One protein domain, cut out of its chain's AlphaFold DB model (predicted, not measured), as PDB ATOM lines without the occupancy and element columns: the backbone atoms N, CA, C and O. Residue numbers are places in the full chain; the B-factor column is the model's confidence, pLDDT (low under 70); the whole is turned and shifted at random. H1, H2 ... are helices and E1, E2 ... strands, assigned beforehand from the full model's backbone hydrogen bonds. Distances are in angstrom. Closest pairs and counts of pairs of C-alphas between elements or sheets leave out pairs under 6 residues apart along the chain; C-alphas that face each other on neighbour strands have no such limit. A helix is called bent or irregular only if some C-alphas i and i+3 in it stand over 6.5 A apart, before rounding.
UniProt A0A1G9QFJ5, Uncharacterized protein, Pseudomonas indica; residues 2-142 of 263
ATOM      1  N   SER A   2      22.398  51.311 -34.242       33.78
ATOM      2  CA  SER A   2      23.683  50.701 -33.902       33.78
ATOM      3  C   SER A   2      23.703  49.306 -34.513       33.78
ATOM      4  O   SER A   2      22.967  48.433 -34.063       33.78
ATOM      5  N   GLN A   3      24.462  49.128 -35.592       37.62
ATOM      6  CA  GLN A   3      24.777  47.807 -36.120       37.62
ATOM      7  C   GLN A   3      25.556  47.084 -35.021       37.62
ATOM      8  O   GLN A   3      26.621  47.553 -34.620       37.62
ATOM      9  N   HIS A   4      25.002  46.001 -34.474       41.91
ATOM     10  CA  HIS A   4      25.802  45.060 -33.704       41.91
ATOM     11  C   HIS A   4      26.940  44.624 -34.626       41.91
ATOM     12  O   HIS A   4      26.702  43.952 -35.626       41.91
ATOM     13  N   ILE A   5      28.161  45.064 -34.328       48.19
ATOM     14  CA  ILE A   5      29.342  44.370 -34.820       48.19
ATOM     15  C   ILE A   5      29.248  43.025 -34.114       48.19
ATOM     16  O   ILE A   5      29.487  42.950 -32.909       48.19
ATOM     17  N   GLU A   6      28.763  41.998 -34.813       61.31
ATOM     18  CA  GLU A   6      28.945  40.643 -34.319       61.31
ATOM     19  C   GLU A   6      30.439  40.484 -34.071       61.31
ATOM     20  O   GLU A   6      31.254  40.790 -34.946       61.31
ATOM     21  N   ALA A   7      30.805  40.106 -32.850       78.12
ATOM     22  CA  ALA A   7      32.189  39.810 -32.561       78.12
ATOM     23  C   ALA A   7      32.640  38.715 -33.536       78.12
ATOM     24  O   ALA A   7      31.925  37.734 -33.764       78.12
ATOM     25  N   THR A   8      33.780  38.938 -34.188       84.00
ATOM     26  CA  THR A   8      34.323  38.030 -35.199       84.00
ATOM     27  C   THR A   8      35.685  37.540 -34.755       84.00
ATOM     28  O   THR A   8      36.478  38.294 -34.191       84.00
ATOM     29  N   ARG A   9      35.963  36.268 -35.028       90.56
ATOM     30  CA  ARG A   9      37.270  35.654 -34.823       90.56
ATOM     31  C   ARG A   9      38.004  35.519 -36.147       90.56
ATOM     32  O   ARG A   9      37.408  35.225 -37.188       90.56
ATOM     33  N   ARG A  10      39.316  35.727 -36.088       88.88
ATOM     34  CA  ARG A  10      40.224  35.542 -37.217       88.88
ATOM     35  C   ARG A  10      40.678  34.091 -37.273       88.88
ATOM     36  O   ARG A  10      41.244  33.584 -36.315       88.88
ATOM     37  N   VAL A  11      40.420  33.455 -38.409       90.69
ATOM     38  CA  VAL A  11      40.747  32.052 -38.682       90.69
ATOM     39  C   VAL A  11      41.968  31.937 -39.593       90.69
ATOM     40  O   VAL A  11      42.761  31.013 -39.445       90.69
ATOM     41  N   PHE A  12      42.144  32.884 -40.523       90.62
ATOM     42  CA  PHE A  12      43.320  32.953 -41.398       90.62
ATOM     43  C   PHE A  12      44.145  34.206 -41.103       90.62
ATOM     44  O   PHE A  12      43.593  35.276 -40.828       90.62
ATOM     45  N   ASP A  13      45.465  34.069 -41.195       83.19
ATOM     46  CA  ASP A  13      46.416  35.164 -41.005       83.19
ATOM     47  C   ASP A  13      46.218  36.278 -42.056       83.19
ATOM     48  O   ASP A  13      45.836  36.021 -43.200       83.19
ATOM     49  N   GLU A  14      46.482  37.531 -41.679       75.06
ATOM     50  CA  GLU A  14      46.360  38.702 -42.565       75.06
ATOM     51  C   GLU A  14      47.383  38.699 -43.710       75.06
ATOM     52  O   GLU A  14      47.139  39.280 -44.767       75.06
ATOM     53  N   SER A  15      48.513  38.021 -43.516       78.56
ATOM     54  CA  SER A  15      49.555  37.829 -44.524       78.56
ATOM     55  C   SER A  15      49.164  36.827 -45.615       78.56
ATOM     56  O   SER A  15      49.831  36.747 -46.650       78.56
ATOM     57  N   CYS A  16      48.075  36.071 -45.434       81.62
ATOM     58  CA  CYS A  16      47.606  35.125 -46.435       81.62
ATOM     59  C   CYS A  16      47.060  35.834 -47.684       81.62
ATOM     60  O   CYS A  16      46.238  36.749 -47.620       81.62
ATOM     61  N   ALA A  17      47.441  35.345 -48.865       80.12
ATOM     62  CA  ALA A  17      46.920  35.839 -50.136       80.12
ATOM     63  C   ALA A  17      45.473  35.360 -50.375       80.12
ATOM     64  O   ALA A  17      45.235  34.409 -51.118       80.12
ATOM     65  N   LEU A  18      44.488  36.021 -49.757       86.38
ATOM     66  CA  LEU A  18      43.081  35.597 -49.804       86.38
ATOM     67  C   LEU A  18      42.333  35.986 -51.096       86.38
ATOM     68  O   LEU A  18      41.275  35.424 -51.373       86.38
ATOM     69  N   ASN A  19      42.893  36.888 -51.913       85.12
ATOM     70  CA  ASN A  19      42.216  37.513 -53.063       85.12
ATOM     71  C   ASN A  19      42.848  37.218 -54.440       85.12
ATOM     72  O   ASN A  19      42.642  37.980 -55.387       85.12
ATOM     73  N   SER A  20      43.611  36.131 -54.577       86.06
ATOM     74  CA  SER A  20      44.201  35.743 -55.867       86.06
ATOM     75  C   SER A  20      43.143  35.280 -56.886       86.06
ATOM     76  O   SER A  20      42.066  34.806 -56.518       86.06
ATOM     77  N   GLU A  21      43.447  35.386 -58.185       86.00
ATOM     78  CA  GLU A  21      42.543  34.918 -59.253       86.00
ATOM     79  C   GLU A  21      42.266  33.408 -59.166       86.00
ATOM     80  O   GLU A  21      41.117  32.990 -59.305       86.00
ATOM     81  N   GLY A  22      43.279  32.598 -58.832       85.81
ATOM     82  CA  GLY A  22      43.103  31.156 -58.603       85.81
ATOM     83  C   GLY A  22      42.096  30.859 -57.487       85.81
ATOM     84  O   GLY A  22      41.188  30.052 -57.665       85.81
ATOM     85  N   ARG A  23      42.152  31.606 -56.375       91.25
ATOM     86  CA  ARG A  23      41.181  31.469 -55.279       91.25
ATOM     87  C   ARG A  23      39.763  31.854 -55.690       91.25
ATOM     88  O   ARG A  23      38.813  31.227 -55.237       91.25
ATOM     89  N   LYS A  24      39.584  32.858 -56.553       90.94
ATOM     90  CA  LYS A  24      38.247  33.228 -57.055       90.94
ATOM     91  C   LYS A  24      37.630  32.128 -57.920       90.94
ATOM     92  O   LYS A  24      36.410  31.967 -57.892       90.94
ATOM     93  N   LEU A  25      38.443  31.394 -58.685       89.38
ATOM     94  CA  LEU A  25      37.989  30.231 -59.451       89.38
ATOM     95  C   LEU A  25      37.579  29.095 -58.510       89.38
ATOM     96  O   LEU A  25      36.429  28.660 -58.572       89.38
ATOM     97  N   TYR A  26      38.451  28.732 -57.569       93.31
ATOM     98  CA  TYR A  26      38.157  27.721 -56.553       93.31
ATOM     99  C   TYR A  26      36.920  28.074 -55.709       93.31
ATOM    100  O   TYR A  26      36.095  27.216 -55.417       93.31
ATOM    101  N   TYR A  27      36.694  29.351 -55.381       94.81
ATOM    102  CA  TYR A  27      35.492  29.777 -54.655       94.81
ATOM    103  C   TYR A  27      34.192  29.435 -55.396       94.81
ATOM    104  O   TYR A  27      33.209  29.042 -54.769       94.81
ATOM    105  N   LYS A  28      34.155  29.568 -56.730       92.38
ATOM    106  CA  LYS A  28      32.967  29.195 -57.524       92.38
ATOM    107  C   LYS A  28      32.714  27.692 -57.467       92.38
ATOM    108  O   LYS A  28      31.558  27.264 -57.410       92.38
ATOM    109  N   GLU A  29      33.796  26.924 -57.485       92.31
ATOM    110  CA  GLU A  29      33.791  25.479 -57.317       92.31
ATOM    111  C   GLU A  29      33.217  25.104 -55.945       92.31
ATOM    112  O   GLU A  29      32.194  24.424 -55.862       92.31
ATOM    113  N   LEU A  30      33.781  25.680 -54.881       94.69
ATOM    114  CA  LEU A  30      33.371  25.468 -53.498       94.69
ATOM    115  C   LEU A  30      31.909  25.848 -53.256       94.69
ATOM    116  O   LEU A  30      31.170  25.064 -52.679       94.69
ATOM    117  N   VAL A  31      31.444  27.011 -53.721       93.81
ATOM    118  CA  VAL A  31      30.032  27.417 -53.562       93.81
ATOM    119  C   VAL A  31      29.088  26.415 -54.223       93.81
ATOM    120  O   VAL A  31      28.032  26.097 -53.679       93.81
ATOM    121  N   SER A  32      29.464  25.912 -55.398       91.19
ATOM    122  CA  SER A  32      28.659  24.934 -56.125       91.19
ATOM    123  C   SER A  32      28.616  23.595 -55.387       91.19
ATOM    124  O   SER A  32      27.531  23.037 -55.233       91.19
ATOM    125  N   PHE A  33      29.763  23.136 -54.876       91.81
ATOM    126  CA  PHE A  33      29.873  21.955 -54.021       91.81
ATOM    127  C   PHE A  33      29.012  22.090 -52.757       91.81
ATOM    128  O   PHE A  33      28.189  21.224 -52.466       91.81
ATOM    129  N   VAL A  34      29.154  23.206 -52.034       91.94
ATOM    130  CA  VAL A  34      28.452  23.465 -50.771       91.94
ATOM    131  C   VAL A  34      26.939  23.452 -50.973       91.94
ATOM    132  O   VAL A  34      26.224  22.816 -50.204       91.94
ATOM    133  N   ARG A  35      26.449  24.098 -52.036       88.75
ATOM    134  CA  ARG A  35      25.016  24.143 -52.351       88.75
ATOM    135  C   ARG A  35      24.426  22.765 -52.651       88.75
ATOM    136  O   ARG A  35      23.251  22.552 -52.376       88.75
ATOM    137  N   GLU A  36      25.198  21.873 -53.264       87.25
ATOM    138  CA  GLU A  36      24.703  20.552 -53.663       87.25
ATOM    139  C   GLU A  36      24.783  19.534 -52.524       87.25
ATOM    140  O   GLU A  36      23.869  18.728 -52.370       87.25
ATOM    141  N   TRP A  37      25.835  19.593 -51.703       86.44
ATOM    142  CA  TRP A  37      26.142  18.520 -50.755       86.44
ATOM    143  C   TRP A  37      26.015  18.892 -49.279       86.44
ATOM    144  O   TRP A  37      25.793  18.008 -48.455       86.44
ATOM    145  N   LEU A  38      26.110  20.173 -48.908       85.62
ATOM    146  CA  LEU A  38      26.012  20.608 -47.508       85.62
ATOM    147  C   LEU A  38      24.598  21.102 -47.173       85.62
ATOM    148  O   LEU A  38      24.383  22.254 -46.800       85.62
ATOM    149  N   ILE A  39      23.624  20.195 -47.285       72.75
ATOM    150  CA  ILE A  39      22.180  20.472 -47.145       72.75
ATOM    151  C   ILE A  39      21.805  20.950 -45.722       72.75
ATOM    152  O   ILE A  39      20.763  21.567 -45.524       72.75
ATOM    153  N   SER A  40      22.650  20.699 -44.717       76.50
ATOM    154  CA  SER A  40      22.401  21.076 -43.318       76.50
ATOM    155  C   SER A  40      22.752  22.528 -42.967       76.50
ATOM    156  O   SER A  40      22.519  22.946 -41.824       76.50
ATOM    157  N   LEU A  41      23.303  23.299 -43.912       87.38
ATOM    158  CA  LEU A  41      23.674  24.692 -43.679       87.38
ATOM    159  C   LEU A  41      22.447  25.609 -43.515       87.38
ATOM    160  O   LEU A  41      21.409  25.367 -44.135       87.38
ATOM    161  N   PRO A  42      22.543  26.670 -42.689       86.50
ATOM    162  CA  PRO A  42      21.513  27.711 -42.604       86.50
ATOM    163  C   PRO A  42      21.251  28.382 -43.958       86.50
ATOM    164  O   PRO A  42      22.172  28.507 -44.753       86.50
ATOM    165  N   GLU A  43      20.041  28.883 -44.225       86.31
ATOM    166  CA  GLU A  43      19.723  29.555 -45.504       86.31
ATOM    167  C   GLU A  43      20.617  30.779 -45.788       86.31
ATOM    168  O   GLU A  43      20.912  31.099 -46.940       86.31
ATOM    169  N   ASP A  44      21.092  31.440 -44.734       87.44
ATOM    170  CA  ASP A  44      21.952  32.619 -44.764       87.44
ATOM    171  C   ASP A  44      23.452  32.286 -44.658       87.44
ATOM    172  O   ASP A  44      24.262  33.170 -44.382       87.44
ATOM    173  N   TYR A  45      23.866  31.043 -44.932       90.88
ATOM    174  CA  TYR A  45      25.280  30.647 -44.858       90.88
ATOM    175  C   TYR A  45      26.186  31.411 -45.843       90.88
ATOM    176  O   TYR A  45      27.372  31.623 -45.588       90.88
ATOM    177  N   ALA A  46      25.661  31.813 -47.007       91.94
ATOM    178  CA  ALA A  46      26.477  32.289 -48.126       91.94
ATOM    179  C   ALA A  46      27.321  33.548 -47.808       91.94
ATOM    180  O   ALA A  46      28.506  33.565 -48.163       91.94
ATOM    181  N   PRO A  47      26.792  34.588 -47.123       92.81
ATOM    182  CA  PRO A  47      27.599  35.678 -46.580       92.81
ATOM    183  C   PRO A  47      28.760  35.211 -45.697       92.81
ATOM    184  O   PRO A  47      29.881  35.680 -45.889       92.81
ATOM    185  N   TYR A  48      28.532  34.264 -44.783       93.56
ATOM    186  CA  TYR A  48      29.586  33.750 -43.906       93.56
ATOM    187  C   TYR A  48      30.646  32.976 -44.686       93.56
ATOM    188  O   TYR A  48      31.833  33.156 -44.431       93.56
ATOM    189  N   LEU A  49      30.251  32.183 -45.689       94.94
ATOM    190  CA  LEU A  49      31.196  31.446 -46.533       94.94
ATOM    191  C   LEU A  49      32.093  32.413 -47.306       94.94
ATOM    192  O   LEU A  49      33.307  32.235 -47.368       94.94
ATOM    193  N   LYS A  50      31.500  33.473 -47.861       94.50
ATOM    194  CA  LYS A  50      32.231  34.522 -48.571       94.50
ATOM    195  C   LYS A  50      33.203  35.257 -47.645       94.50
ATOM    196  O   LYS A  50      34.342  35.510 -48.035       94.50
ATOM    197  N   THR A  51      32.756  35.607 -46.441       93.88
ATOM    198  CA  THR A  51      33.569  36.303 -45.435       93.88
ATOM    199  C   THR A  51      34.726  35.428 -44.959       93.88
ATOM    200  O   THR A  51      35.872  35.871 -44.999       93.88
ATOM    201  N   LEU A  52      34.471  34.161 -44.630       94.94
ATOM    202  CA  LEU A  52      35.512  33.188 -44.310       94.94
ATOM    203  C   LEU A  52      36.521  33.075 -45.459       94.94
ATOM    204  O   LEU A  52      37.721  33.205 -45.243       94.94
ATOM    205  N   PHE A  53      36.052  32.912 -46.695       95.31
ATOM    206  CA  PHE A  53      36.928  32.663 -47.834       95.31
ATOM    207  C   PHE A  53      37.827  33.853 -48.211       95.31
ATOM    208  O   PHE A  53      39.021  33.674 -48.459       95.31
ATOM    209  N   PHE A  54      37.271  35.066 -48.281       93.19
ATOM    210  CA  PHE A  54      38.004  36.245 -48.766       93.19
ATOM    211  C   PHE A  54      38.612  37.100 -47.651       93.19
ATOM    212  O   PHE A  54      39.473  37.930 -47.936       93.19
ATOM    213  N   GLN A  55      38.168  36.925 -46.405       92.31
ATOM    214  CA  GLN A  55      38.606  37.751 -45.272       92.31
ATOM    215  C   GLN A  55      39.185  36.924 -44.118       92.31
ATOM    216  O   GLN A  55      39.880  37.484 -43.272       92.31
ATOM    217  N   GLY A  56      38.939  35.609 -44.085       92.50
ATOM    218  CA  GLY A  56      39.424  34.727 -43.024       92.50
ATOM    219  C   GLY A  56      38.732  34.948 -41.686       92.50
ATOM    220  O   GLY A  56      39.365  34.768 -40.649       92.50
ATOM    221  N   LEU A  57      37.467  35.378 -41.705       93.50
ATOM    222  CA  LEU A  57      36.704  35.755 -40.515       93.50
ATOM    223  C   LEU A  57      35.430  34.912 -40.380       93.50
ATOM    224  O   LEU A  57      34.762  34.619 -41.372       93.50
ATOM    225  N   LEU A  58      35.075  34.582 -39.141       92.38
ATOM    226  CA  LEU A  58      33.806  33.958 -38.746       92.38
ATOM    227  C   LEU A  58      33.264  34.637 -37.481       92.38
ATOM    228  O   LEU A  58      34.020  35.359 -36.829       92.38
ATOM    229  N   PRO A  59      31.989  34.424 -37.105       89.00
ATOM    230  CA  PRO A  59      31.508  34.810 -35.782       89.00
ATOM    231  C   PRO A  59      32.388  34.233 -34.665       89.00
ATOM    232  O   PRO A  59      32.980  33.162 -34.819       89.00
ATOM    233  N   GLU A  60      32.484  34.961 -33.554       86.31
ATOM    234  CA  GLU A  60      33.249  34.539 -32.374       86.31
ATOM    235  C   GLU A  60      32.706  33.228 -31.789       86.31
ATOM    236  O   GLU A  60      33.478  32.341 -31.435       86.31
ATOM    237  N   GLU A  61      31.383  33.069 -31.763       85.38
ATOM    238  CA  GLU A  61      30.732  31.825 -31.360       85.38
ATOM    239  C   GLU A  61      30.865  30.761 -32.462       85.38
ATOM    240  O   GLU A  61      30.352  30.933 -33.574       85.38
ATOM    241  N   HIS A  62      31.533  29.650 -32.134       84.62
ATOM    242  CA  HIS A  62      31.646  28.485 -33.010       84.62
ATOM    243  C   HIS A  62      30.269  27.964 -33.429       84.62
ATOM    244  O   HIS A  62      29.312  27.996 -32.657       84.62
ATOM    245  N   GLU A  63      30.187  27.452 -34.657       84.56
ATOM    246  CA  GLU A  63      29.009  26.792 -35.241       84.56
ATOM    247  C   GLU A  63      27.799  27.699 -35.484       84.56
ATOM    248  O   GLU A  63      26.834  27.283 -36.134       84.56
ATOM    249  N   LYS A  64      27.846  28.957 -35.047       84.44
ATOM    250  CA  LYS A  64      26.758  29.916 -35.239       84.44
ATOM    251  C   LYS A  64      26.433  30.130 -36.719       84.44
ATOM    252  O   LYS A  64      25.264  30.181 -37.089       84.44
ATOM    253  N   ALA A  65      27.460  30.235 -37.563       82.69
ATOM    254  CA  ALA A  65      27.298  30.502 -38.992       82.69
ATOM    255  C   ALA A  65      27.098  29.229 -39.825       82.69
ATOM    256  O   ALA A  65      26.301  29.212 -40.760       82.69
ATOM    257  N   MET A  66      27.858  28.176 -39.517       89.88
ATOM    258  CA  MET A  66      28.002  27.008 -40.397       89.88
ATOM    259  C   MET A  66      27.661  25.673 -39.727       89.88
ATOM    260  O   MET A  66      27.783  24.620 -40.359       89.88
ATOM    261  N   ARG A  67      27.199  25.698 -38.470       90.38
ATOM    262  CA  ARG A  67      26.854  24.508 -37.677       90.38
ATOM    263  C   ARG A  67      28.019  23.504 -37.639       90.38
ATOM    264  O   ARG A  67      29.182  23.891 -37.741       90.38
ATOM    265  N   ALA A  68      27.704  22.210 -37.598       90.75
ATOM    266  CA  ALA A  68      28.669  21.112 -37.598       90.75
ATOM    267  C   ALA A  68      29.640  21.094 -38.801       90.75
ATOM    268  O   ALA A  68      30.650  20.394 -38.761       90.75
ATOM    269  N   MET A  69      29.351  21.839 -39.877       93.19
ATOM    270  CA  MET A  69      30.200  21.904 -41.074       93.19
ATOM    271  C   MET A  69      31.270  22.995 -40.988       93.19
ATOM    272  O   MET A  69      32.115  23.089 -41.877       93.19
ATOM    273  N   GLU A  70      31.263  23.821 -39.940       95.00
ATOM    274  CA  GLU A  70      32.209  24.923 -39.784       95.00
ATOM    275  C   GLU A  70      33.691  24.509 -39.861       95.00
ATOM    276  O   GLU A  70      34.394  25.090 -40.690       95.00
ATOM    277  N   PRO A  71      34.195  23.505 -39.110       95.56
ATOM    278  CA  PRO A  71      35.613  23.137 -39.181       95.56
ATOM    279  C   PRO A  71      36.013  22.595 -40.559       95.56
ATOM    280  O   PRO A  71      37.102  22.895 -41.057       95.56
ATOM    281  N   LEU A  72      35.113  21.867 -41.229       96.69
ATOM    282  CA  LEU A  72      35.324  21.425 -42.605       96.69
ATOM    283  C   LEU A  72      35.428  22.624 -43.555       96.69
ATOM    284  O   LEU A  72      36.370  22.712 -44.341       96.69
ATOM    285  N   LEU A  73      34.490  23.570 -43.472       96.81
ATOM    286  CA  LEU A  73      34.485  24.760 -44.320       96.81
ATOM    287  C   LEU A  73      35.694  25.658 -44.062       96.81
ATOM    288  O   LEU A  73      36.217  26.229 -45.017       96.81
ATOM    289  N   ILE A  74      36.194  25.737 -42.828       96.88
ATOM    290  CA  ILE A  74      37.470  26.396 -42.519       96.88
ATOM    291  C   ILE A  74      38.606  25.749 -43.318       96.88
ATOM    292  O   ILE A  74      39.327  26.448 -44.032       96.88
ATOM    293  N   CYS A  75      38.727  24.421 -43.273       97.38
ATOM    294  CA  CYS A  75      39.770  23.693 -43.999       97.38
ATOM    295  C   CYS A  75      39.642  23.842 -45.525       97.38
ATOM    296  O   CYS A  75      40.642  24.036 -46.226       97.38
ATOM    297  N   LEU A  76      38.414  23.802 -46.049       96.81
ATOM    298  CA  LEU A  76      38.148  23.979 -47.477       96.81
ATOM    299  C   LEU A  76      38.386  25.419 -47.949       96.81
ATOM    300  O   LEU A  76      38.798  25.608 -49.090       96.81
ATOM    301  N   CYS A  77      38.158  26.425 -47.100       96.12
ATOM    302  CA  CYS A  77      38.366  27.836 -47.434       96.12
ATOM    303  C   CYS A  77      39.815  28.308 -47.271       96.12
ATOM    304  O   CYS A  77      40.179  29.352 -47.825       96.12
ATOM    305  N   ALA A  78      40.634  27.586 -46.507       94.25
ATOM    306  CA  ALA A  78      41.987  28.014 -46.182       94.25
ATOM    307  C   ALA A  78      42.854  28.240 -47.446       94.25
ATOM    308  O   ALA A  78      42.648  27.610 -48.486       94.25
ATOM    309  N   PRO A  79      43.832  29.156 -47.419       90.75
ATOM    310  CA  PRO A  79      44.780  29.366 -48.524       90.75
ATOM    311  C   PRO A  79      45.653  28.144 -48.792       90.75
ATOM    312  O   PRO A  79      45.841  27.756 -49.941       90.75
ATOM    313  N   SER A  80      46.087  27.490 -47.728       90.19
ATOM    314  CA  SER A  80      46.821  26.233 -47.723       90.19
ATOM    315  C   SER A  80      46.327  25.409 -46.543       90.19
ATOM    316  O   SER A  80      45.816  25.970 -45.575       90.19
ATOM    317  N   ILE A  81      46.462  24.092 -46.630       92.88
ATOM    318  CA  ILE A  81      46.229  23.190 -45.504       92.88
ATOM    319  C   ILE A  81      47.403  22.240 -45.385       92.88
ATOM    320  O   ILE A  81      47.956  21.790 -46.386       92.88
ATOM    321  N   ASP A  82      47.738  21.934 -44.147       94.44
ATOM    322  CA  ASP A  82      48.559  20.802 -43.770       94.44
ATOM    323  C   ASP A  82      47.848  20.038 -42.645       94.44
ATOM    324  O   ASP A  82      46.785  20.440 -42.151       94.44
ATOM    325  N   ARG A  83      48.430  18.904 -42.262       93.94
ATOM    326  CA  ARG A  83      47.897  18.047 -41.204       93.94
ATOM    327  C   ARG A  83      47.759  18.787 -39.872       93.94
ATOM    328  O   ARG A  83      46.745  18.610 -39.205       93.94
ATOM    329  N   GLU A  84      48.739  19.607 -39.492       95.00
ATOM    330  CA  GLU A  84      48.722  20.323 -38.210       95.00
ATOM    331  C   GLU A  84      47.565  21.316 -38.142       95.00
ATOM    332  O   GLU A  84      46.836  21.327 -37.152       95.00
ATOM    333  N   PHE A  85      47.348  22.078 -39.214       95.25
ATOM    334  CA  PHE A  85      46.233  23.005 -39.329       95.25
ATOM    335  C   PHE A  85      44.887  22.282 -39.216       95.25
ATOM    336  O   PHE A  85      44.017  22.696 -38.455       95.25
ATOM    337  N   ILE A  86      44.697  21.179 -39.945       96.25
ATOM    338  CA  ILE A  86      43.426  20.439 -39.911       96.25
ATOM    339  C   ILE A  86      43.172  19.896 -38.500       96.25
ATOM    340  O   ILE A  86      42.088  20.085 -37.946       96.25
ATOM    341  N   VAL A  87      44.181  19.266 -37.894       94.75
ATOM    342  CA  VAL A  87      44.081  18.717 -36.538       94.75
ATOM    343  C   VAL A  87      43.795  19.822 -35.523       94.75
ATOM    344  O   VAL A  87      42.927  19.636 -34.672       94.75
ATOM    345  N   SER A  88      44.470  20.974 -35.598       94.75
ATOM    346  CA  SER A  88      44.230  22.078 -34.664       94.75
ATOM    347  C   SER A  88      42.813  22.623 -34.784       94.75
ATOM    348  O   SER A  88      42.164  22.815 -33.763       94.75
ATOM    349  N   ILE A  89      42.305  22.793 -36.012       95.06
ATOM    350  CA  ILE A  89      40.933  23.255 -36.235       95.06
ATOM    351  C   ILE A  89      39.941  22.272 -35.620       95.06
ATOM    352  O   ILE A  89      39.153  22.671 -34.776       95.06
ATOM    353  N   PHE A  90      39.987  20.984 -35.962       94.25
ATOM    354  CA  PHE A  90      38.992  20.031 -35.454       94.25
ATOM    355  C   PHE A  90      39.088  19.769 -33.943       94.25
ATOM    356  O   PHE A  90      38.104  19.338 -33.346       94.25
ATOM    357  N   ARG A  91      40.226  20.063 -33.301       92.38
ATOM    358  CA  ARG A  91      40.373  20.005 -31.836       92.38
ATOM    359  C   ARG A  91      39.587  21.081 -31.092       92.38
ATOM    360  O   ARG A  91      39.285  20.882 -29.918       92.38
ATOM    361  N   GLU A  92      39.285  22.198 -31.742       91.50
ATOM    362  CA  GLU A  92      38.515  23.299 -31.151       91.50
ATOM    363  C   GLU A  92      37.000  23.064 -31.213       91.50
ATOM    364  O   GLU A  92      36.240  23.802 -30.592       91.50
ATOM    365  N   TYR A  93      36.552  22.038 -31.945       92.00
ATOM    366  CA  TYR A  93      35.136  21.765 -32.177       92.00
ATOM    367  C   TYR A  93      34.662  20.490 -31.481       92.00
ATOM    368  O   TYR A  93      35.452  19.577 -31.222       92.00
ATOM    369  N   PRO A  94      33.347  20.377 -31.229       90.25
ATOM    370  CA  PRO A  94      32.745  19.133 -30.783       90.25
ATOM    371  C   PRO A  94      33.038  17.963 -31.725       90.25
ATOM    372  O   PRO A  94      33.029  18.094 -32.953       90.25
ATOM    373  N   ILE A  95      33.206  16.781 -31.132       89.00
ATOM    374  CA  ILE A  95      33.552  15.528 -31.818       89.00
ATOM    375  C   ILE A  95      32.607  15.178 -32.978       89.00
ATOM    376  O   ILE A  95      33.047  14.651 -34.001       89.00
ATOM    377  N   TYR A  96      31.321  15.537 -32.872       87.38
ATOM    378  CA  TYR A  96      30.338  15.257 -33.918       87.38
ATOM    379  C   TYR A  96      30.628  15.998 -35.225       87.38
ATOM    380  O   TYR A  96      30.152  15.562 -36.270       87.38
ATOM    381  N   CYS A  97      31.384  17.102 -35.208       91.06
ATOM    382  CA  CYS A  97      31.738  17.831 -36.425       91.06
ATOM    383  C   CYS A  97      32.666  16.994 -37.315       91.06
ATOM    384  O   CYS A  97      32.443  16.878 -38.520       91.06
ATOM    385  N   ALA A  98      33.676  16.354 -36.710       91.38
ATOM    386  CA  ALA A  98      34.552  15.413 -37.405       91.38
ATOM    387  C   ALA A  98      33.758  14.207 -37.926       91.38
ATOM    388  O   ALA A  98      33.892  13.844 -39.095       91.38
ATOM    389  N   ALA A  99      32.857  13.659 -37.103       87.88
ATOM    390  CA  ALA A  99      31.999  12.545 -37.503       87.88
ATOM    391  C   ALA A  99      31.118  12.880 -38.716       87.88
ATOM    392  O   ALA A  99      31.069  12.107 -39.672       87.88
ATOM    393  N   HIS A 100      30.481  14.054 -38.723       88.38
ATOM    394  CA  HIS A 100      29.676  14.511 -39.858       88.38
ATOM    395  C   HIS A 100      30.505  14.677 -41.133       88.38
ATOM    396  O   HIS A 100      30.041  14.285 -42.204       88.38
ATOM    397  N   ALA A 101      31.719  15.230 -41.034       91.25
ATOM    398  CA  ALA A 101      32.604  15.385 -42.184       91.25
ATOM    399  C   ALA A 101      32.998  14.018 -42.776       91.25
ATOM    400  O   ALA A 101      32.848  13.778 -43.973       91.25
ATOM    401  N   VAL A 102      33.437  13.073 -41.944       89.81
ATOM    402  CA  VAL A 102      33.837  11.745 -42.437       89.81
ATOM    403  C   VAL A 102      32.649  10.973 -43.016       89.81
ATOM    404  O   VAL A 102      32.764  10.399 -44.100       89.81
ATOM    405  N   GLU A 103      31.488  10.992 -42.359       86.12
ATOM    406  CA  GLU A 103      30.303  10.287 -42.858       86.12
ATOM    407  C   GLU A 103      29.768  10.884 -44.162       86.12
ATOM    408  O   GLU A 103      29.462  10.134 -45.091       86.12
ATOM    409  N   LEU A 104      29.712  12.215 -44.282       87.50
ATOM    410  CA  LEU A 104      29.309  12.862 -45.529       87.50
ATOM    411  C   LEU A 104      30.269  12.493 -46.666       87.50
ATOM    412  O   LEU A 104      29.813  12.151 -47.763       87.50
ATOM    413  N   PHE A 105      31.582  12.521 -46.401       88.19
ATOM    414  CA  PHE A 105      32.578  12.125 -47.389       88.19
ATOM    415  C   PHE A 105      32.327  10.692 -47.888       88.19
ATOM    416  O   PHE A 105      32.189  10.435 -49.086       88.19
ATOM    417  N   ARG A 106      32.193   9.764 -46.937       83.75
ATOM    418  CA  ARG A 106      31.995   8.334 -47.177       83.75
ATOM    419  C   ARG A 106      30.715   8.025 -47.959       83.75
ATOM    420  O   ARG A 106      30.703   7.094 -48.759       83.75
ATOM    421  N   VAL A 107      29.612   8.737 -47.711       80.62
ATOM    422  CA  VAL A 107      28.332   8.474 -48.401       80.62
ATOM    423  C   VAL A 107      28.367   8.936 -49.857       80.62
ATOM    424  O   VAL A 107      27.825   8.243 -50.716       80.62
ATOM    425  N   HIS A 108      28.977  10.089 -50.137       78.69
ATOM    426  CA  HIS A 108      28.755  10.789 -51.407       78.69
ATOM    427  C   HIS A 108      29.962  10.819 -52.345       78.69
ATOM    428  O   HIS A 108      29.780  10.946 -53.555       78.69
ATOM    429  N   PHE A 109      31.179  10.674 -51.818       75.69
ATOM    430  CA  PHE A 109      32.409  10.887 -52.588       75.69
ATOM    431  C   PHE A 109      33.307   9.649 -52.649       75.69
ATOM    432  O   PHE A 109      34.161   9.561 -53.525       75.69
ATOM    433  N   ASP A 110      33.056   8.650 -51.799       66.00
ATOM    434  CA  ASP A 110      33.663   7.317 -51.894       66.00
ATOM    435  C   ASP A 110      32.818   6.331 -52.745       66.00
ATOM    436  O   ASP A 110      32.454   5.223 -52.319       66.00
ATOM    437  N   PRO A 111      32.371   6.771 -53.940       55.28
ATOM    438  CA  PRO A 111      32.508   5.895 -55.112       55.28
ATOM    439  C   PRO A 111      32.831   6.560 -56.468       55.28
ATOM    440  O   PRO A 111      33.016   5.815 -57.426       55.28
ATOM    441  N   ASN A 112      32.886   7.889 -56.599       53.91
ATOM    442  CA  ASN A 112      32.730   8.534 -57.913       53.91
ATOM    443  C   ASN A 112      34.052   8.908 -58.606       53.91
ATOM    444  O   ASN A 112      34.851   9.666 -58.066       53.91
ATOM    445  N   GLU A 113      34.226   8.400 -59.830       52.09
ATOM    446  CA  GLU A 113      35.326   8.702 -60.769       52.09
ATOM    447  C   GLU A 113      35.090   9.993 -61.583       52.09
ATOM    448  O   GLU A 113      35.997  10.483 -62.252       52.09
ATOM    449  N   GLU A 114      33.891  10.583 -61.523       55.44
ATOM    450  CA  GLU A 114      33.568  11.823 -62.237       55.44
ATOM    451  C   GLU A 114      33.673  13.036 -61.304       55.44
ATOM    452  O   GLU A 114      32.736  13.395 -60.586       55.44
ATOM    453  N   GLU A 115      34.837  13.685 -61.302       63.78
ATOM    454  CA  GLU A 115      35.110  14.837 -60.442       63.78
ATOM    455  C   GLU A 115      34.476  16.129 -60.980       63.78
ATOM    456  O   GLU A 115      35.132  17.050 -61.473       63.78
ATOM    457  N   LYS A 116      33.158  16.254 -60.805       72.62
ATOM    458  CA  LYS A 116      32.569  17.579 -60.602       72.62
ATOM    459  C   LYS A 116      33.213  18.141 -59.324       72.62
ATOM    460  O   LYS A 116      33.080  17.537 -58.264       72.62
ATOM    461  N   TRP A 117      33.921  19.267 -59.441       83.25
ATOM    462  CA  TRP A 117      34.667  19.923 -58.350       83.25
ATOM    463  C   TRP A 117      35.916  19.180 -57.839       83.25
ATOM    464  O   TRP A 117      36.103  19.023 -56.630       83.25
ATOM    465  N   GLY A 118      36.772  18.715 -58.752       83.94
ATOM    466  CA  GLY A 118      37.969  17.945 -58.401       83.94
ATOM    467  C   GLY A 118      38.884  18.598 -57.363       83.94
ATOM    468  O   GLY A 118      39.333  17.920 -56.444       83.94
ATOM    469  N   GLU A 119      39.099  19.917 -57.407       87.81
ATOM    470  CA  GLU A 119      39.971  20.575 -56.425       87.81
ATOM    471  C   GLU A 119      39.347  20.539 -55.021       87.81
ATOM    472  O   GLU A 119      40.029  20.239 -54.038       87.81
ATOM    473  N   VAL A 120      38.034  20.778 -54.913       91.19
ATOM    474  CA  VAL A 120      37.314  20.721 -53.630       91.19
ATOM    475  C   VAL A 120      37.283  19.296 -53.073       91.19
ATOM    476  O   VAL A 120      37.523  19.104 -51.880       91.19
ATOM    477  N   ILE A 121      37.018  18.291 -53.916       88.44
ATOM    478  CA  ILE A 121      36.939  16.888 -53.485       88.44
ATOM    479  C   ILE A 121      38.301  16.360 -53.043       88.44
ATOM    480  O   ILE A 121      38.384  15.718 -51.994       88.44
ATOM    481  N   GLN A 122      39.372  16.661 -53.778       87.81
ATOM    482  CA  GLN A 122      40.729  16.269 -53.388       87.81
ATOM    483  C   GLN A 122      41.137  16.917 -52.062       87.81
ATOM    484  O   GLN A 122      41.700  16.265 -51.180       87.81
ATOM    485  N   ARG A 123      40.770  18.184 -51.861       92.38
ATOM    486  CA  ARG A 123      41.002  18.867 -50.590       92.38
ATOM    487  C   ARG A 123      40.198  18.247 -49.445       92.38
ATOM    488  O   ARG A 123      40.732  18.074 -48.353       92.38
ATOM    489  N   TYR A 124      38.939  17.882 -49.685       93.00
ATOM    490  CA  TYR A 124      38.100  17.212 -48.691       93.00
ATOM    491  C   TYR A 124      38.641  15.818 -48.337       93.00
ATOM    492  O   TYR A 124      38.739  15.473 -47.161       93.00
ATOM    493  N   ARG A 125      39.095  15.048 -49.331       90.00
ATOM    494  CA  ARG A 125      39.784  13.768 -49.122       90.00
ATOM    495  C   ARG A 125      40.952  13.920 -48.149       90.00
ATOM    496  O   ARG A 125      41.005  13.205 -47.154       90.00
ATOM    497  N   TYR A 126      41.817  14.907 -48.377       92.12
ATOM    498  CA  TYR A 126      42.955  15.165 -47.491       92.12
ATOM    499  C   TYR A 126      42.530  15.547 -46.063       92.12
ATOM    500  O   TYR A 126      43.159  15.127 -45.091       92.12
ATOM    501  N   VAL A 127      41.428  16.294 -45.907       94.62
ATOM    502  CA  VAL A 127      40.844  16.575 -44.582       94.62
ATOM    503  C   VAL A 127      40.437  15.278 -43.883       94.62
ATOM    504  O   VAL A 127      40.826  15.071 -42.738       94.62
ATOM    505  N   VAL A 128      39.716  14.384 -44.563       92.00
ATOM    506  CA  VAL A 128      39.271  13.097 -43.996       92.00
ATOM    507  C   VAL A 128      40.449  12.208 -43.597       92.00
ATOM    508  O   VAL A 128      40.437  11.632 -42.511       92.00
ATOM    509  N   GLU A 129      41.495  12.152 -44.417       90.00
ATOM    510  CA  GLU A 129      42.735  11.433 -44.096       90.00
ATOM    511  C   GLU A 129      43.421  11.996 -42.842       90.00
ATOM    512  O   GLU A 129      43.938  11.246 -42.010       90.00
ATOM    513  N   CYS A 130      43.408  13.318 -42.661       92.06
ATOM    514  CA  CYS A 130      43.961  13.960 -41.469       92.06
ATOM    515  C   CYS A 130      43.095  13.742 -40.218       92.06
ATOM    516  O   CYS A 130      43.629  13.750 -39.113       92.06
ATOM    517  N   LEU A 131      41.790  13.489 -40.360       91.50
ATOM    518  CA  LEU A 131      40.904  13.179 -39.230       91.50
ATOM    519  C   LEU A 131      41.147  11.791 -38.618       91.50
ATOM    520  O   LEU A 131      40.675  11.528 -37.515       91.50
ATOM    521  N   ALA A 132      41.914  10.927 -39.282       87.69
ATOM    522  CA  ALA A 132      42.450   9.706 -38.682       87.69
ATOM    523  C   ALA A 132      43.672   9.948 -37.774       87.69
ATOM    524  O   ALA A 132      44.233   9.014 -37.208       87.69
ATOM    525  N   ASP A 133      44.125  11.190 -37.612       85.88
ATOM    526  CA  ASP A 133      45.195  11.498 -36.673       85.88
ATOM    527  C   ASP A 133      44.724  11.308 -35.220       85.88
ATOM    528  O   ASP A 133      43.733  11.899 -34.793       85.88
ATOM    529  N   GLN A 134      45.463  10.511 -34.440       80.69
ATOM    530  CA  GLN A 134      45.145  10.189 -33.039       80.69
ATOM    531  C   GLN A 134      45.046  11.420 -32.130       80.69
ATOM    532  O   GLN A 134      44.464  11.346 -31.053       80.69
ATOM    533  N   ARG A 135      45.599  12.563 -32.548       84.44
ATOM    534  CA  ARG A 135      45.501  13.827 -31.811       84.44
ATOM    535  C   ARG A 135      44.120  14.480 -31.921       84.44
ATOM    536  O   ARG A 135      43.875  15.455 -31.209       84.44
ATOM    537  N   VAL A 136      43.239  13.992 -32.799       82.75
ATOM    538  CA  VAL A 136      41.861  14.484 -32.926       82.75
ATOM    539  C   VAL A 136      40.955  13.748 -31.918       82.75
ATOM    540  O   VAL A 136      40.792  12.532 -32.026       82.75
ATOM    541  N   PRO A 137      40.301  14.458 -30.974       81.44
ATOM    542  CA  PRO A 137      39.565  13.852 -29.859       81.44
ATOM    543  C   PRO A 137      38.416  12.921 -30.254       81.44
ATOM    544  O   PRO A 137      38.051  12.038 -29.487       81.44
ATOM    545  N   TRP A 138      37.837  13.089 -31.447       85.38
ATOM    546  CA  TRP A 138      36.686  12.289 -31.881       85.38
ATOM    547  C   TRP A 138      36.991  10.791 -32.022       85.38
ATOM    548  O   TRP A 138      36.087   9.965 -31.948       85.38
ATOM    549  N   LEU A 139      38.265  10.417 -32.172       78.94
ATOM    550  CA  LEU A 139      38.683   9.017 -32.197       78.94
ATOM    551  C   LEU A 139      38.610   8.353 -30.822       78.94
ATOM    552  O   LEU A 139      38.723   7.134 -30.734       78.94
ATOM    553  N   GLU A 140      38.470   9.127 -29.751       74.81
ATOM    554  CA  GLU A 140      38.336   8.654 -28.371       74.81
ATOM    555  C   GLU A 140      36.917   8.847 -27.830       74.81
ATOM    556  O   GLU A 140      36.699   8.700 -26.629       74.81
ATOM    557  N   ASP A 141      35.957   9.154 -28.711       72.50
ATOM    558  CA  ASP A 141      34.546   9.272 -28.359       72.50
ATOM    559  C   ASP A 141      34.089   8.028 -27.564       72.50
ATOM    560  O   ASP A 141      34.266   6.908 -28.056       72.50
ATOM    561  N   PRO A 142      33.536   8.189 -26.346       61.28
ATOM    562  CA  PRO A 142      33.036   7.082 -25.536       61.28
ATOM    563  C   PRO A 142      31.857   6.336 -26.173       61.28
ATOM    564  O   PRO A 142      31.600   5.198 -25.787       61.28
TER     565      PRO A 142
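Overview. This is residues 2 to 142 of the 263 residues of an uncharacterized protein of Pseudomonas indica (UniProt A0A1G9QFJ5). This is a compact cluster of mostly crossed helices built round H3 in its middle: H2, H4, H5 and H6 pack on H3, and H1 lies close by, across the first residues of H6. Two very short strands, E1 and E2, pair beside H2, residues 2 to 6 stick out past E1, and the short H7 packs at the first residues of H5. The printed part has 141 residues, with named elements in the order E1, H1, H2, E2, H3, H4, H5, H6, H7; the class is mostly helix, and the sheet E1 - E2 is antiparallel. The radius of gyration of the C-alphas is 14.7 A, and the C-alphas span 47 by 37 by 30 A.

Along the chain. E1 is residues 8 to 10, beginning at C-alpha 8 (34.323, 38.030, -35.199). H1, residues 21 to 37, is 24.7 A long. H2 is residues 45 to 55, 15.1 A, and E2 is residues 57 to 59. H3, residues 67 to 77, is 15.5 A long and begins at C-alpha 67 (26.854, 24.508, -37.677); it is irregular, with C-alphas 68 and 71 7.4 A apart. H4 is residues 83 to 91. H5, residues 95 to 108, is 20.7 A long, and H6, residues 118 to 130, 18.4 A. H7, residues 137 to 140, ends at C-alpha 140 (38.336, 8.654, -28.371).

Arrangement. H3 and H6 are the hubs, each touching four helices. They touch each other at a steep tilt of 66 degrees, closest at the C-alphas of Leu 76 and Arg 123, 6.6 A. H3 and H4 form a helical hairpin, a shallow tilt of 17 degrees, opposite ways, closest at the C-alphas of Pro 71 and Phe 90, 5.9 A. Residues 96 to 101 of H5 touch H3, with the C-alphas of Ala 68 and Cys 97 4.6 A apart. H1, H2 and H3 form a bundle, helices side by side at shallow tilts; H2 touches H3, closest at the C-alphas of Phe 53 and Cys 77, 5.1 A, while H1 is close to both but not clearly touching. Residues 26 to 33 of H1 touch H6, about perpendicular at 74 degrees, closest at the C-alphas of Leu 30 and Val 120, 6.2 A. H7 touches H5, closest at the C-alphas of Ile 95 and Trp 138, 4.5 A. Between E1 and E2, N 9 and O 58 are 2.8 A apart, within hydrogen-bond range. In H1, H2, H4, H5 and H6 every O i to N i+4 pair is within hydrogen-bond range, in H3 5 of 7 are, and H7 is too short for such a pair.

Size, cuts and confidence. The C-alphas of Ser 2 and Glu 113, the two farthest apart, are 51.2 A from each other. The printed part has no cut, and no link is long. The mean pLDDT of the printed part is 85.8; residues 2 to 6, 110 to 115 and 142 are under 70.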